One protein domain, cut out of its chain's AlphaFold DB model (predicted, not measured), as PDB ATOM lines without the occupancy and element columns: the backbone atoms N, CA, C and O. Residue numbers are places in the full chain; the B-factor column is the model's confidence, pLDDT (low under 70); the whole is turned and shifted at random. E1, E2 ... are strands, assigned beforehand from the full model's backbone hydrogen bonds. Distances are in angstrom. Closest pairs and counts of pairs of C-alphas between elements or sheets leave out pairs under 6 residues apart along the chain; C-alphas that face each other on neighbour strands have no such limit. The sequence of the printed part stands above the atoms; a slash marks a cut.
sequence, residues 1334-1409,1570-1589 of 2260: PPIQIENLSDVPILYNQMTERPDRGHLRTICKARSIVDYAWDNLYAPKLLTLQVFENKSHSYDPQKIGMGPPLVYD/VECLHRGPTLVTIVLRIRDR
ATOM      1  N   PRO A1334     166.488 143.452 152.274       69.20
ATOM      2  CA  PRO A1334     167.862 143.105 152.595       69.20
ATOM      3  C   PRO A1334     168.639 144.363 153.025       69.20
ATOM      4  O   PRO A1334     168.463 145.425 152.415       69.20
ATOM      5  N   PRO A1335     169.507 144.268 154.053       73.18
ATOM      6  CA  PRO A1335     170.259 145.411 154.572       73.18
ATOM      7  C   PRO A1335     171.224 146.027 153.539       73.18
ATOM      8  O   PRO A1335     171.502 147.228 153.551       73.18
ATOM      9  N   ILE A1336     171.753 145.206 152.632       79.52
ATOM     10  CA  ILE A1336     172.639 145.605 151.538       79.52
ATOM     11  C   ILE A1336     172.169 144.885 150.278       79.52
ATOM     12  O   ILE A1336     171.741 143.738 150.329       79.52
ATOM     13  N   GLN A1337     172.252 145.551 149.138       82.52
ATOM     14  CA  GLN A1337     171.955 144.965 147.844       82.52
ATOM     15  C   GLN A1337     173.056 145.358 146.865       82.52
ATOM     16  O   GLN A1337     173.436 146.520 146.748       82.52
ATOM     17  N   ILE A1338     173.620 144.380 146.177       86.10
ATOM     18  CA  ILE A1338     174.696 144.592 145.215       86.10
ATOM     19  C   ILE A1338     174.050 144.540 143.830       86.10
ATOM     20  O   ILE A1338     173.605 143.483 143.387       86.10
ATOM     21  N   GLU A1339     173.943 145.700 143.180       86.21
ATOM     22  CA  GLU A1339     173.421 145.865 141.818       86.21
ATOM     23  C   GLU A1339     174.608 145.832 140.847       86.21
ATOM     24  O   GLU A1339     175.275 146.845 140.612       86.21
ATOM     25  N   ASN A1340     174.871 144.673 140.250       87.30
ATOM     26  CA  ASN A1340     175.864 144.571 139.194       87.30
ATOM     27  C   ASN A1340     175.202 144.843 137.837       87.30
ATOM     28  O   ASN A1340     174.693 143.930 137.195       87.30
ATOM     29  N   LEU A1341     175.201 146.107 137.402       82.94
ATOM     30  CA  LEU A1341     174.675 146.524 136.093       82.94
ATOM     31  C   LEU A1341     175.709 146.382 134.967       82.94
ATOM     32  O   LEU A1341     175.410 146.721 133.823       82.94
ATOM     33  N   SER A1342     176.921 145.926 135.285       83.83
ATOM     34  CA  SER A1342     177.954 145.665 134.290       83.83
ATOM     35  C   SER A1342     177.723 144.328 133.584       83.83
ATOM     36  O   SER A1342     177.002 143.452 134.075       83.83
ATOM     37  N   ASP A1343     178.375 144.155 132.436       79.25
ATOM     38  CA  ASP A1343     178.356 142.893 131.694       79.25
ATOM     39  C   ASP A1343     179.364 141.861 132.263       79.25
ATOM     40  O   ASP A1343     179.539 140.781 131.697       79.25
ATOM     41  N   VAL A1344     180.007 142.165 133.400       81.36
ATOM     42  CA  VAL A1344     181.070 141.369 134.035       81.36
ATOM     43  C   VAL A1344     180.639 140.889 135.427       81.36
ATOM     44  O   VAL A1344     180.150 141.698 136.210       81.36
ATOM     45  N   PRO A1345     180.808 139.605 135.798       85.65
ATOM     46  CA  PRO A1345     180.538 139.134 137.160       85.65
ATOM     47  C   PRO A1345     181.567 139.659 138.177       85.65
ATOM     48  O   PRO A1345     182.739 139.832 137.847       85.65
ATOM     49  N   ILE A1346     181.141 139.877 139.427       86.89
ATOM     50  CA  ILE A1346     181.965 140.485 140.487       86.89
ATOM     51  C   ILE A1346     181.925 139.628 141.745       86.89
ATOM     52  O   ILE A1346     180.854 139.228 142.188       86.89
ATOM     53  N   LEU A1347     183.088 139.357 142.331       85.87
ATOM     54  CA  LEU A1347     183.205 138.648 143.602       85.87
ATOM     55  C   LEU A1347     183.082 139.647 144.767       85.87
ATOM     56  O   LEU A1347     183.677 140.723 144.699       85.87
ATOM     57  N   TYR A1348     182.328 139.315 145.818       88.14
ATOM     58  CA  TYR A1348     182.109 140.175 146.985       88.14
ATOM     59  C   TYR A1348     182.308 139.427 148.317       88.14
ATOM     60  O   TYR A1348     181.949 138.253 148.442       88.14
ATOM     61  N   ASN A1349     182.864 140.119 149.318       85.84
ATOM     62  CA  ASN A1349     182.967 139.678 150.719       85.84
ATOM     63  C   ASN A1349     183.096 140.874 151.688       85.84
ATOM     64  O   ASN A1349     183.529 141.962 151.298       85.84
ATOM     65  N   GLN A1350     182.742 140.687 152.965       87.78
ATOM     66  CA  GLN A1350     183.071 141.654 154.023       87.78
ATOM     67  C   GLN A1350     184.579 141.640 154.301       87.78
ATOM     68  O   GLN A1350     185.210 140.589 154.263       87.78
ATOM     69  N   MET A1351     185.161 142.805 154.587       83.39
ATOM     70  CA  MET A1351     186.558 142.909 155.003       83.39
ATOM     71  C   MET A1351     186.741 142.385 156.434       83.39
ATOM     72  O   MET A1351     186.082 142.839 157.371       83.39
ATOM     73  N   THR A1352     187.676 141.460 156.602       72.50
ATOM     74  CA  THR A1352     187.916 140.711 157.841       72.50
ATOM     75  C   THR A1352     189.416 140.642 158.124       72.50
ATOM     76  O   THR A1352     190.228 140.481 157.219       72.50
ATOM     77  N   GLU A1353     189.804 140.770 159.396       66.12
ATOM     78  CA  GLU A1353     191.219 140.784 159.814       66.12
ATOM     79  C   GLU A1353     191.877 139.387 159.830       66.12
ATOM     80  O   GLU A1353     193.097 139.278 159.929       66.12
ATOM     81  N   ARG A1354     191.091 138.303 159.739       60.02
ATOM     82  CA  ARG A1354     191.564 136.904 159.756       60.02
ATOM     83  C   ARG A1354     191.353 136.246 158.385       60.02
ATOM     84  O   ARG A1354     190.355 136.567 157.744       60.02
ATOM     85  N   PRO A1355     192.233 135.323 157.934       52.91
ATOM     86  CA  PRO A1355     192.130 134.706 156.611       52.91
ATOM     87  C   PRO A1355     190.789 133.974 156.457       52.91
ATOM     88  O   PRO A1355     190.481 133.049 157.210       52.91
ATOM     89  N   ASP A1356     189.984 134.446 155.504       54.70
ATOM     90  CA  ASP A1356     188.594 134.036 155.307       54.70
ATOM     91  C   ASP A1356     188.443 132.528 155.090       54.70
ATOM     92  O   ASP A1356     189.133 131.914 154.274       54.70
ATOM     93  N   ARG A1357     187.449 131.936 155.763       60.77
ATOM     94  CA  ARG A1357     186.920 130.625 155.378       60.77
ATOM     95  C   ARG A1357     186.360 130.771 153.954       60.77
ATOM     96  O   ARG A1357     185.449 131.568 153.759       60.77
ATOM     97  N   GLY A1358     186.872 129.997 152.989       64.81
ATOM     98  CA  GLY A1358     186.604 130.174 151.547       64.81
ATOM     99  C   GLY A1358     185.134 130.391 151.157       64.81
ATOM    100  O   GLY A1358     184.862 131.210 150.289       64.81
ATOM    101  N   HIS A1359     184.199 129.771 151.885       73.79
ATOM    102  CA  HIS A1359     182.752 129.898 151.669       73.79
ATOM    103  C   HIS A1359     182.155 131.307 151.863       73.79
ATOM    104  O   HIS A1359     180.997 131.507 151.517       73.79
ATOM    105  N   LEU A1360     182.882 132.280 152.435       76.22
ATOM    106  CA  LEU A1360     182.396 133.660 152.617       76.22
ATOM    107  C   LEU A1360     182.597 134.555 151.376       76.22
ATOM    108  O   LEU A1360     182.138 135.696 151.364       76.22
ATOM    109  N   ARG A1361     183.265 134.057 150.325       77.66
ATOM    110  CA  ARG A1361     183.484 134.781 149.063       77.66
ATOM    111  C   ARG A1361     182.466 134.344 148.011       77.66
ATOM    112  O   ARG A1361     182.532 133.219 147.538       77.66
ATOM    113  N   THR A1362     181.563 135.235 147.601       80.75
ATOM    114  CA  THR A1362     180.493 134.911 146.631       80.75
ATOM    115  C   THR A1362     180.585 135.713 145.345       80.75
ATOM    116  O   THR A1362     181.105 136.822 145.329       80.75
ATOM    117  N   ILE A1363     179.986 135.191 144.271       83.00
ATOM    118  CA  ILE A1363     179.875 135.868 142.973       83.00
ATOM    119  C   ILE A1363     178.505 136.551 142.838       83.00
ATOM    120  O   ILE A1363     177.461 135.920 142.990       83.00
ATOM    121  N   CYS A1364     178.502 137.833 142.477       84.67
ATOM    122  CA  CYS A1364     177.361 138.560 141.928       84.67
ATOM    123  C   CYS A1364     177.432 138.505 140.390       84.67
ATOM    124  O   CYS A1364     178.365 139.035 139.779       84.67
ATOM    125  N   LYS A1365     176.470 137.826 139.748       85.39
ATOM    126  CA  LYS A1365     176.453 137.618 138.287       85.39
ATOM    127  C   LYS A1365     176.310 138.952 137.533       85.39
ATOM    128  O   LYS A1365     175.802 139.931 138.081       85.39
ATOM    129  N   ALA A1366     176.742 138.992 136.273       81.46
ATOM    130  CA  ALA A1366     176.538 140.150 135.400       81.46
ATOM    131  C   ALA A1366     175.040 140.461 135.237       81.46
ATOM    132  O   ALA A1366     174.225 139.538 135.176       81.46
ATOM    133  N   ARG A1367     174.684 141.750 135.167       80.80
ATOM    134  CA  ARG A1367     173.292 142.244 135.094       80.80
ATOM    135  C   ARG A1367     172.348 141.625 136.130       80.80
ATOM    136  O   ARG A1367     171.177 141.385 135.841       80.80
ATOM    137  N   SER A1368     172.854 141.349 137.329       83.20
ATOM    138  CA  SER A1368     172.077 140.729 138.402       83.20
ATOM    139  C   SER A1368     172.103 141.558 139.677       83.20
ATOM    140  O   SER A1368     172.922 142.464 139.852       83.20
ATOM    141  N   ILE A1369     171.162 141.239 140.557       82.33
ATOM    142  CA  ILE A1369     171.003 141.859 141.863       82.33
ATOM    143  C   ILE A1369     171.168 140.755 142.899       82.33
ATOM    144  O   ILE A1369     170.553 139.696 142.771       82.33
ATOM    145  N   VAL A1370     172.020 140.988 143.894       82.27
ATOM    146  CA  VAL A1370     172.229 140.059 145.005       82.27
ATOM    147  C   VAL A1370     171.948 140.766 146.318       82.27
ATOM    148  O   VAL A1370     172.497 141.832 146.595       82.27
ATOM    149  N   ASP A1371     171.111 140.140 147.128       80.91
ATOM    150  CA  ASP A1371     170.806 140.580 148.478       80.91
ATOM    151  C   ASP A1371     171.932 140.147 149.425       80.91
ATOM    152  O   ASP A1371     172.477 139.048 149.297       80.91
ATOM    153  N   TYR A1372     172.314 141.016 150.360       83.49
ATOM    154  CA  TYR A1372     173.443 140.807 151.262       83.49
ATOM    155  C   TYR A1372     173.164 141.361 152.667       83.49
ATOM    156  O   TYR A1372     172.487 142.373 152.852       83.49
ATOM    157  N   ALA A1373     173.738 140.705 153.671       83.59
ATOM    158  CA  ALA A1373     173.790 141.163 155.051       83.59
ATOM    159  C   ALA A1373     175.174 140.872 155.617       83.59
ATOM    160  O   ALA A1373     175.804 139.887 155.232       83.59
ATOM    161  N   TRP A1374     175.637 141.733 156.524       85.34
ATOM    162  CA  TRP A1374     176.966 141.625 157.120       85.34
ATOM    163  C   TRP A1374     177.202 140.231 157.697       85.34
ATOM    164  O   TRP A1374     176.489 139.824 158.613       85.34
ATOM    165  N   ASP A1375     178.215 139.532 157.181       82.54
ATOM    166  CA  ASP A1375     178.566 138.189 157.642       82.54
ATOM    167  C   ASP A1375     178.938 138.212 159.131       82.54
ATOM    168  O   ASP A1375     178.521 137.333 159.880       82.54
ATOM    169  N   ASN A1376     179.657 139.242 159.593       84.59
ATOM    170  CA  ASN A1376     179.950 139.485 161.004       84.59
ATOM    171  C   ASN A1376     179.486 140.893 161.425       84.59
ATOM    172  O   ASN A1376     179.964 141.916 160.922       84.59
ATOM    173  N   LEU A1377     178.567 140.947 162.395       80.00
ATOM    174  CA  LEU A1377     177.957 142.187 162.885       80.00
ATOM    175  C   LEU A1377     178.955 143.140 163.554       80.00
ATOM    176  O   LEU A1377     178.714 144.350 163.504       80.00
ATOM    177  N   TYR A1378     180.040 142.610 164.129       82.12
ATOM    178  CA  TYR A1378     181.057 143.350 164.888       82.12
ATOM    179  C   TYR A1378     182.354 143.604 164.107       82.12
ATOM    180  O   TYR A1378     183.215 144.335 164.590       82.12
ATOM    181  N   ALA A1379     182.512 143.013 162.918       80.28
ATOM    182  CA  ALA A1379     183.647 143.289 162.036       80.28
ATOM    183  C   ALA A1379     183.491 144.650 161.324       80.28
ATOM    184  O   ALA A1379     182.373 145.181 161.252       80.28
ATOM    185  N   PRO A1380     184.581 145.215 160.762       80.30
ATOM    186  CA  PRO A1380     184.520 146.449 159.988       80.30
ATOM    187  C   PRO A1380     183.440 146.372 158.902       80.30
ATOM    188  O   PRO A1380     183.332 145.388 158.167       80.30
ATOM    189  N   LYS A1381     182.613 147.415 158.802       84.28
ATOM    190  CA  LYS A1381     181.485 147.510 157.857       84.28
ATOM    191  C   LYS A1381     181.972 147.909 156.451       84.28
ATOM    192  O   LYS A1381     181.449 148.844 155.858       84.28
ATOM    193  N   LEU A1382     182.994 147.222 155.933       86.90
ATOM    194  CA  LEU A1382     183.602 147.458 154.616       86.90
ATOM    195  C   LEU A1382     183.349 146.260 153.696       86.90
ATOM    196  O   LEU A1382     183.538 145.115 154.105       86.90
ATOM    197  N   LEU A1383     182.943 146.519 152.452       86.71
ATOM    198  CA  LEU A1383     182.683 145.499 151.436       86.71
ATOM    199  C   LEU A1383     183.808 145.501 150.396       86.71
ATOM    200  O   LEU A1383     184.064 146.529 149.771       86.71
ATOM    201  N   THR A1384     184.475 144.369 150.190       88.00
ATOM    202  CA  THR A1384     185.525 144.225 149.175       88.00
ATOM    203  C   THR A1384     184.929 143.626 147.910       88.00
ATOM    204  O   THR A1384     184.267 142.592 147.960       88.00
ATOM    205  N   LEU A1385     185.138 144.302 146.778       88.94
ATOM    206  CA  LEU A1385     184.727 143.841 145.456       88.94
ATOM    207  C   LEU A1385     185.960 143.479 144.634       88.94
ATOM    208  O   LEU A1385     186.930 144.236 144.606       88.94
ATOM    209  N   GLN A1386     185.907 142.348 143.938       87.28
ATOM    210  CA  GLN A1386     186.990 141.843 143.102       87.28
ATOM    211  C   GLN A1386     186.480 141.505 141.693       87.28
ATOM    212  O   GLN A1386     185.471 140.821 141.521       87.28
ATOM    213  N   VAL A1387     187.210 141.986 140.687       83.10
ATOM    214  CA  VAL A1387     187.042 141.681 139.255       83.10
ATOM    215  C   VAL A1387     188.214 140.785 138.802       83.10
ATOM    216  O   VAL A1387     189.109 140.495 139.598       83.10
ATOM    217  N   PHE A1388     188.186 140.272 137.564       76.44
ATOM    218  CA  PHE A1388     189.214 139.409 136.959       76.44
ATOM    219  C   PHE A1388     190.663 139.724 137.401       76.44
ATOM    220  O   PHE A1388     191.043 140.883 137.554       76.44
ATOM    221  N   GLU A1389     191.481 138.673 137.554       66.51
ATOM    222  CA  GLU A1389     192.934 138.765 137.817       66.51
ATOM    223  C   GLU A1389     193.318 139.457 139.147       66.51
ATOM    224  O   GLU A1389     194.275 140.223 139.211       66.51
ATOM    225  N   ASN A1390     192.596 139.169 140.238       64.96
ATOM    226  CA  ASN A1390     192.883 139.676 141.596       64.96
ATOM    227  C   ASN A1390     192.886 141.210 141.745       64.96
ATOM    228  O   ASN A1390     193.413 141.736 142.726       64.96
ATOM    229  N   LYS A1391     192.252 141.943 140.823       75.22
ATOM    230  CA  LYS A1391     192.063 143.391 140.956       75.22
ATOM    231  C   LYS A1391     190.825 143.664 141.822       75.22
ATOM    232  O   LYS A1391     189.693 143.444 141.389       75.22
ATOM    233  N   SER A1392     191.044 144.114 143.061       86.03
ATOM    234  CA  SER A1392     189.993 144.356 144.060       86.03
ATOM    235  C   SER A1392     190.097 145.721 144.734       86.03
ATOM    236  O   SER A1392     191.193 146.262 144.868       86.03
ATOM    237  N   HIS A1393     188.975 146.234 145.233       89.29
ATOM    238  CA  HIS A1393     188.923 147.430 146.073       89.29
ATOM    239  C   HIS A1393     187.874 147.271 147.180       89.29
ATOM    240  O   HIS A1393     186.846 146.622 146.978       89.29
ATOM    241  N   SER A1394     188.121 147.868 148.347       88.60
ATOM    242  CA  SER A1394     187.166 147.906 149.463       88.60
ATOM    243  C   SER A1394     186.387 149.222 149.484       88.60
ATOM    244  O   SER A1394     186.958 150.285 149.226       88.60
ATOM    245  N   TYR A1395     185.095 149.139 149.797       88.21
ATOM    246  CA  TYR A1395     184.135 150.241 149.812       88.21
ATOM    247  C   TYR A1395     183.437 150.311 151.169       88.21
ATOM    248  O   TYR A1395     183.103 149.280 151.750       88.21
ATOM    249  N   ASP A1396     183.193 151.528 151.655       84.18
ATOM    250  CA  ASP A1396     182.344 151.788 152.819       84.18
ATOM    251  C   ASP A1396     180.915 152.056 152.341       84.18
ATOM    252  O   ASP A1396     180.645 153.145 151.825       84.18
ATOM    253  N   PRO A1397     179.983 151.099 152.505       76.71
ATOM    254  CA  PRO A1397     178.627 151.265 152.016       76.71
ATOM    255  C   PRO A1397     177.881 152.404 152.742       76.71
ATOM    256  O   PRO A1397     176.873 152.892 152.238       76.71
ATOM    257  N   GLN A1398     178.355 152.869 153.908       70.15
ATOM    258  CA  GLN A1398     177.740 153.983 154.642       70.15
ATOM    259  C   GLN A1398     178.075 155.363 154.051       70.15
ATOM    260  O   GLN A1398     177.372 156.335 154.340       70.15
ATOM    261  N   LYS A1399     179.119 155.476 153.218       70.74
ATOM    262  CA  LYS A1399     179.479 156.727 152.539       70.74
ATOM    263  C   LYS A1399     178.810 156.804 151.169       70.74
ATOM    264  O   LYS A1399     179.185 156.105 150.236       70.74
ATOM    265  N   ILE A1400     177.832 157.701 151.052       67.53
ATOM    266  CA  ILE A1400     177.113 157.974 149.801       67.53
ATOM    267  C   ILE A1400     178.064 158.614 148.789       67.53
ATOM    268  O   ILE A1400     178.714 159.612 149.105       67.53
ATOM    269  N   GLY A1401     178.089 158.093 147.563       75.92
ATOM    270  CA  GLY A1401     178.821 158.698 146.452       75.92
ATOM    271  C   GLY A1401     179.588 157.695 145.597       75.92
ATOM    272  O   GLY A1401     179.436 156.480 145.720       75.92
ATOM    273  N   MET A1402     180.408 158.230 144.691       76.45
ATOM    274  CA  MET A1402     181.256 157.431 143.809       76.45
ATOM    275  C   MET A1402     182.502 156.948 144.548       76.45
ATOM    276  O   MET A1402     183.261 157.750 145.094       76.45
ATOM    277  N   GLY A1403     182.714 155.635 144.543       80.69
ATOM    278  CA  GLY A1403     183.933 155.004 145.020       80.69
ATOM    279  C   GLY A1403     185.008 154.898 143.927       80.69
ATOM    280  O   GLY A1403     184.746 155.164 142.750       80.69
ATOM    281  N   PRO A1404     186.234 154.495 144.297       83.50
ATOM    282  CA  PRO A1404     187.303 154.213 143.340       83.50
ATOM    283  C   PRO A1404     186.887 153.108 142.344       83.50
ATOM    284  O   PRO A1404     186.301 152.113 142.766       83.50
ATOM    285  N   PRO A1405     187.143 153.254 141.031       85.76
ATOM    286  CA  PRO A1405     186.683 152.302 140.018       85.76
ATOM    287  C   PRO A1405     187.509 151.003 139.996       85.76
ATOM    288  O   PRO A1405     188.710 151.017 140.266       85.76
ATOM    289  N   LEU A1406     186.883 149.889 139.605       85.43
ATOM    290  CA  LEU A1406     187.547 148.603 139.353       85.43
ATOM    291  C   LEU A1406     188.001 148.546 137.888       85.43
ATOM    292  O   LEU A1406     187.183 148.661 136.978       85.43
ATOM    293  N   VAL A1407     189.300 148.367 137.640       82.59
ATOM    294  CA  VAL A1407     189.892 148.373 136.287       82.59
ATOM    295  C   VAL A1407     190.366 146.971 135.922       82.59
ATOM    296  O   VAL A1407     191.084 146.363 136.709       82.59
ATOM    297  N   TYR A1408     190.022 146.478 134.733       83.53
ATOM    298  CA  TYR A1408     190.481 145.192 134.201       83.53
ATOM    299  C   TYR A1408     190.902 145.310 132.737       83.53
ATOM    300  O   TYR A1408     190.466 146.204 132.014       83.53
ATOM    301  N   ASP A1409     191.770 144.402 132.301       77.38
ATOM    302  CA  ASP A1409     192.335 144.453 130.958       77.38
ATOM    303  C   ASP A1409     191.300 143.893 129.963       77.38
ATOM    304  O   ASP A1409     190.788 142.781 130.154       77.38
ATOM    305  N   VAL A1570     181.924 152.190 140.625       86.20
ATOM    306  CA  VAL A1570     181.193 151.681 141.795       86.20
ATOM    307  C   VAL A1570     180.598 152.858 142.563       86.20
ATOM    308  O   VAL A1570     181.310 153.783 142.944       86.20
ATOM    309  N   GLU A1571     179.290 152.841 142.783       86.93
ATOM    310  CA  GLU A1571     178.524 153.901 143.439       86.93
ATOM    311  C   GLU A1571     177.766 153.334 144.645       86.93
ATOM    312  O   GLU A1571     177.006 152.373 144.508       86.93
ATOM    313  N   CYS A1572     177.949 153.936 145.821       82.72
ATOM    314  CA  CYS A1572     177.188 153.602 147.023       82.72
ATOM    315  C   CYS A1572     175.962 154.515 147.135       82.72
ATOM    316  O   CYS A1572     176.072 155.743 147.202       82.72
ATOM    317  N   LEU A1573     174.784 153.898 147.162       73.64
ATOM    318  CA  LEU A1573     173.473 154.538 147.222       73.64
ATOM    319  C   LEU A1573     172.680 153.976 148.406       73.64
ATOM    320  O   LEU A1573     172.921 152.861 148.856       73.64
ATOM    321  N   HIS A1574     171.659 154.695 148.860       64.67
ATOM    322  CA  HIS A1574     170.700 154.157 149.827       64.67
ATOM    323  C   HIS A1574     169.300 154.118 149.225       64.67
ATOM    324  O   HIS A1574     168.792 155.131 148.741       64.67
ATOM    325  N   ARG A1575     168.659 152.948 149.287       56.67
ATOM    326  CA  ARG A1575     167.240 152.758 148.977       56.67
ATOM    327  C   ARG A1575     166.471 152.478 150.266       56.67
ATOM    328  O   ARG A1575     166.906 151.717 151.125       56.67
ATOM    329  N   GLY A1576     165.292 153.085 150.380       48.45
ATOM    330  CA  GLY A1576     164.364 152.825 151.482       48.45
ATOM    331  C   GLY A1576     164.535 153.726 152.719       48.45
ATOM    332  O   GLY A1576     165.420 154.584 152.731       48.45
ATOM    333  N   PRO A1577     163.621 153.599 153.707       41.06
ATOM    334  CA  PRO A1577     163.478 154.479 154.869       41.06
ATOM    335  C   PRO A1577     164.772 154.711 155.620       41.06
ATOM    336  O   PRO A1577     165.285 155.817 155.591       41.06
ATOM    337  N   THR A1578     165.363 153.662 156.150       41.95
ATOM    338  CA  THR A1578     166.373 153.709 157.200       41.95
ATOM    339  C   THR A1578     167.821 153.618 156.739       41.95
ATOM    340  O   THR A1578     168.651 153.198 157.529       41.95
ATOM    341  N   LEU A1579     168.166 153.944 155.488       48.76
ATOM    342  CA  LEU A1579     169.336 153.302 154.850       48.76
ATOM    343  C   LEU A1579     169.111 151.776 154.758       48.76
ATOM    344  O   LEU A1579     170.061 151.011 154.879       48.76
ATOM    345  N   VAL A1580     167.848 151.331 154.617       50.44
ATOM    346  CA  VAL A1580     167.503 149.905 154.792       50.44
ATOM    347  C   VAL A1580     168.215 149.034 153.792       50.44
ATOM    348  O   VAL A1580     168.599 147.944 154.148       50.44
ATOM    349  N   THR A1581     168.406 149.509 152.570       47.70
ATOM    350  CA  THR A1581     169.148 148.752 151.579       47.70
ATOM    351  C   THR A1581     170.235 149.649 151.040       47.70
ATOM    352  O   THR A1581     169.980 150.592 150.282       47.70
ATOM    353  N   ILE A1582     171.462 149.394 151.473       61.57
ATOM    354  CA  ILE A1582     172.623 150.025 150.869       61.57
ATOM    355  C   ILE A1582     172.843 149.374 149.510       61.57
ATOM    356  O   ILE A1582     173.124 148.184 149.437       61.57
ATOM    357  N   VAL A1583     172.690 150.144 148.439       62.78
ATOM    358  CA  VAL A1583     172.888 149.664 147.078       62.78
ATOM    359  C   VAL A1583     174.313 149.980 146.649       62.78
ATOM    360  O   VAL A1583     174.653 151.149 146.472       62.78
ATOM    361  N   LEU A1584     175.142 148.954 146.462       73.53
ATOM    362  CA  LEU A1584     176.389 149.095 145.709       73.53
ATOM    363  C   LEU A1584     176.079 148.860 144.236       73.53
ATOM    364  O   LEU A1584     175.870 147.723 143.816       73.53
ATOM    365  N   ARG A1585     176.020 149.944 143.464       78.21
ATOM    366  CA  ARG A1585     175.746 149.896 142.033       78.21
ATOM    367  C   ARG A1585     177.048 149.922 141.252       78.21
ATOM    368  O   ARG A1585     177.834 150.855 141.386       78.21
ATOM    369  N   ILE A1586     177.237 148.930 140.395       82.68
ATOM    370  CA  ILE A1586     178.455 148.758 139.608       82.68
ATOM    371  C   ILE A1586     178.095 148.937 138.135       82.68
ATOM    372  O   ILE A1586     177.209 148.248 137.628       82.68
ATOM    373  N   ARG A1587     178.715 149.909 137.462       80.92
ATOM    374  CA  ARG A1587     178.389 150.325 136.088       80.92
ATOM    375  C   ARG A1587     179.645 150.373 135.234       80.92
ATOM    376  O   ARG A1587     180.701 150.731 135.729       80.92
ATOM    377  N   ASP A1588     179.529 150.122 133.938       75.29
ATOM    378  CA  ASP A1588     180.623 150.419 133.008       75.29
ATOM    379  C   ASP A1588     180.789 151.936 132.798       75.29
ATOM    380  O   ASP A1588     179.808 152.645 132.536       75.29
ATOM    381  N   ARG A1589     182.027 152.443 132.877       68.57
ATOM    382  CA  ARG A1589     182.370 153.866 132.703       68.57
ATOM    383  C   ARG A1589     182.279 154.269 131.216       68.57
ATOM    384  O   ARG A1589     183.280 154.423 130.532       68.57
TER     385      ARG A1589
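This is residues 1334 to 1409 and 1570 to 1589 of the 2260 residues of an uncharacterized protein of Dracunculus medinensis (UniProt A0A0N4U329). The model is a sandwich of two twisted four-stranded sheets, E4 E1 E8 E7 and E3 E2 E5 E6, face to face with their strands at 19 degrees. An unnamed stretch, residues 1396 to 1409, leads on from E6, and its residues 1401 to 1402 pair with E7 at an edge of the first sheet. The printed part has 96 residues and eight named strands, E1 to E8 along the chain, with no named helix; the class is all strand, though under half of the residues are in named strands. The first sheet is mixed and the second is antiparallel throughout. The whole is compact, with a radius of gyration of the C-alphas of 12.6 A, and spans 36 by 31 by 21 A.

In the first sheet E1, residues 1336 to 1340, and E8, residues 1581 to 1588, are parallel inner strands, with N 1339 and O 1584 2.9 A apart. The edge strand E4, residues 1368 to 1372, is antiparallel to E1, with N 1338 and O 1370 at 2.8 A. The other edge strand, E7, residues 1570 to 1575, forms a hairpin with E8, with N 1573 and O 1583 at 2.8 A. This sheet is strongly twisted. In the second sheet the inner strands E2, residues 1346 to 1350, and E5, residues 1383 to 1387, are antiparallel, with N 1347 and O 1386 at 2.9 A. The edge strand E3, residues 1362 to 1364, forms a hairpin with E2, with N 1348 and O 1362 at 2.8 A. The edge strand E6, residues 1391 to 1395, forms a hairpin with E5, with N 1385 and O 1393 at 2.9 A. In the sandwich, two sheets face to face, the facing parts are 10.7 A centre to centre. Between the sheets, the closest C-alphas of E3 and E4 are those of Cys 1364 and Val 1370, 6.2 A apart. E6 and E7 are only just apart, at 8.2 A.

E1 begins at C-alpha 1336 (172.639, 145.605, 151.538) and measures 12.8 A from first to last C-alpha. E8, the longest strand, measures 21.9 A and ends at C-alpha 1588 (180.623, 150.419, 133.008). E7 measures 15.7 A, E6 13.7 A, E2 13.6 A, E5 13.5 A, E4 12.9 A and E3 6.7 A.

The C-alphas of Asp 1409 and Pro 1577, the two farthest apart, are 38.8 A apart. Residues 1410 to 1569 are not printed, and C-alphas 1409 and 1570 are 17.1 A apart across this cut. Of the links printed whole, E2 to E3 is long. Mean pLDDT of the printed part is 76.8; 21 residues are under 70, among them 1353 to 1358 and 1574 to 1583.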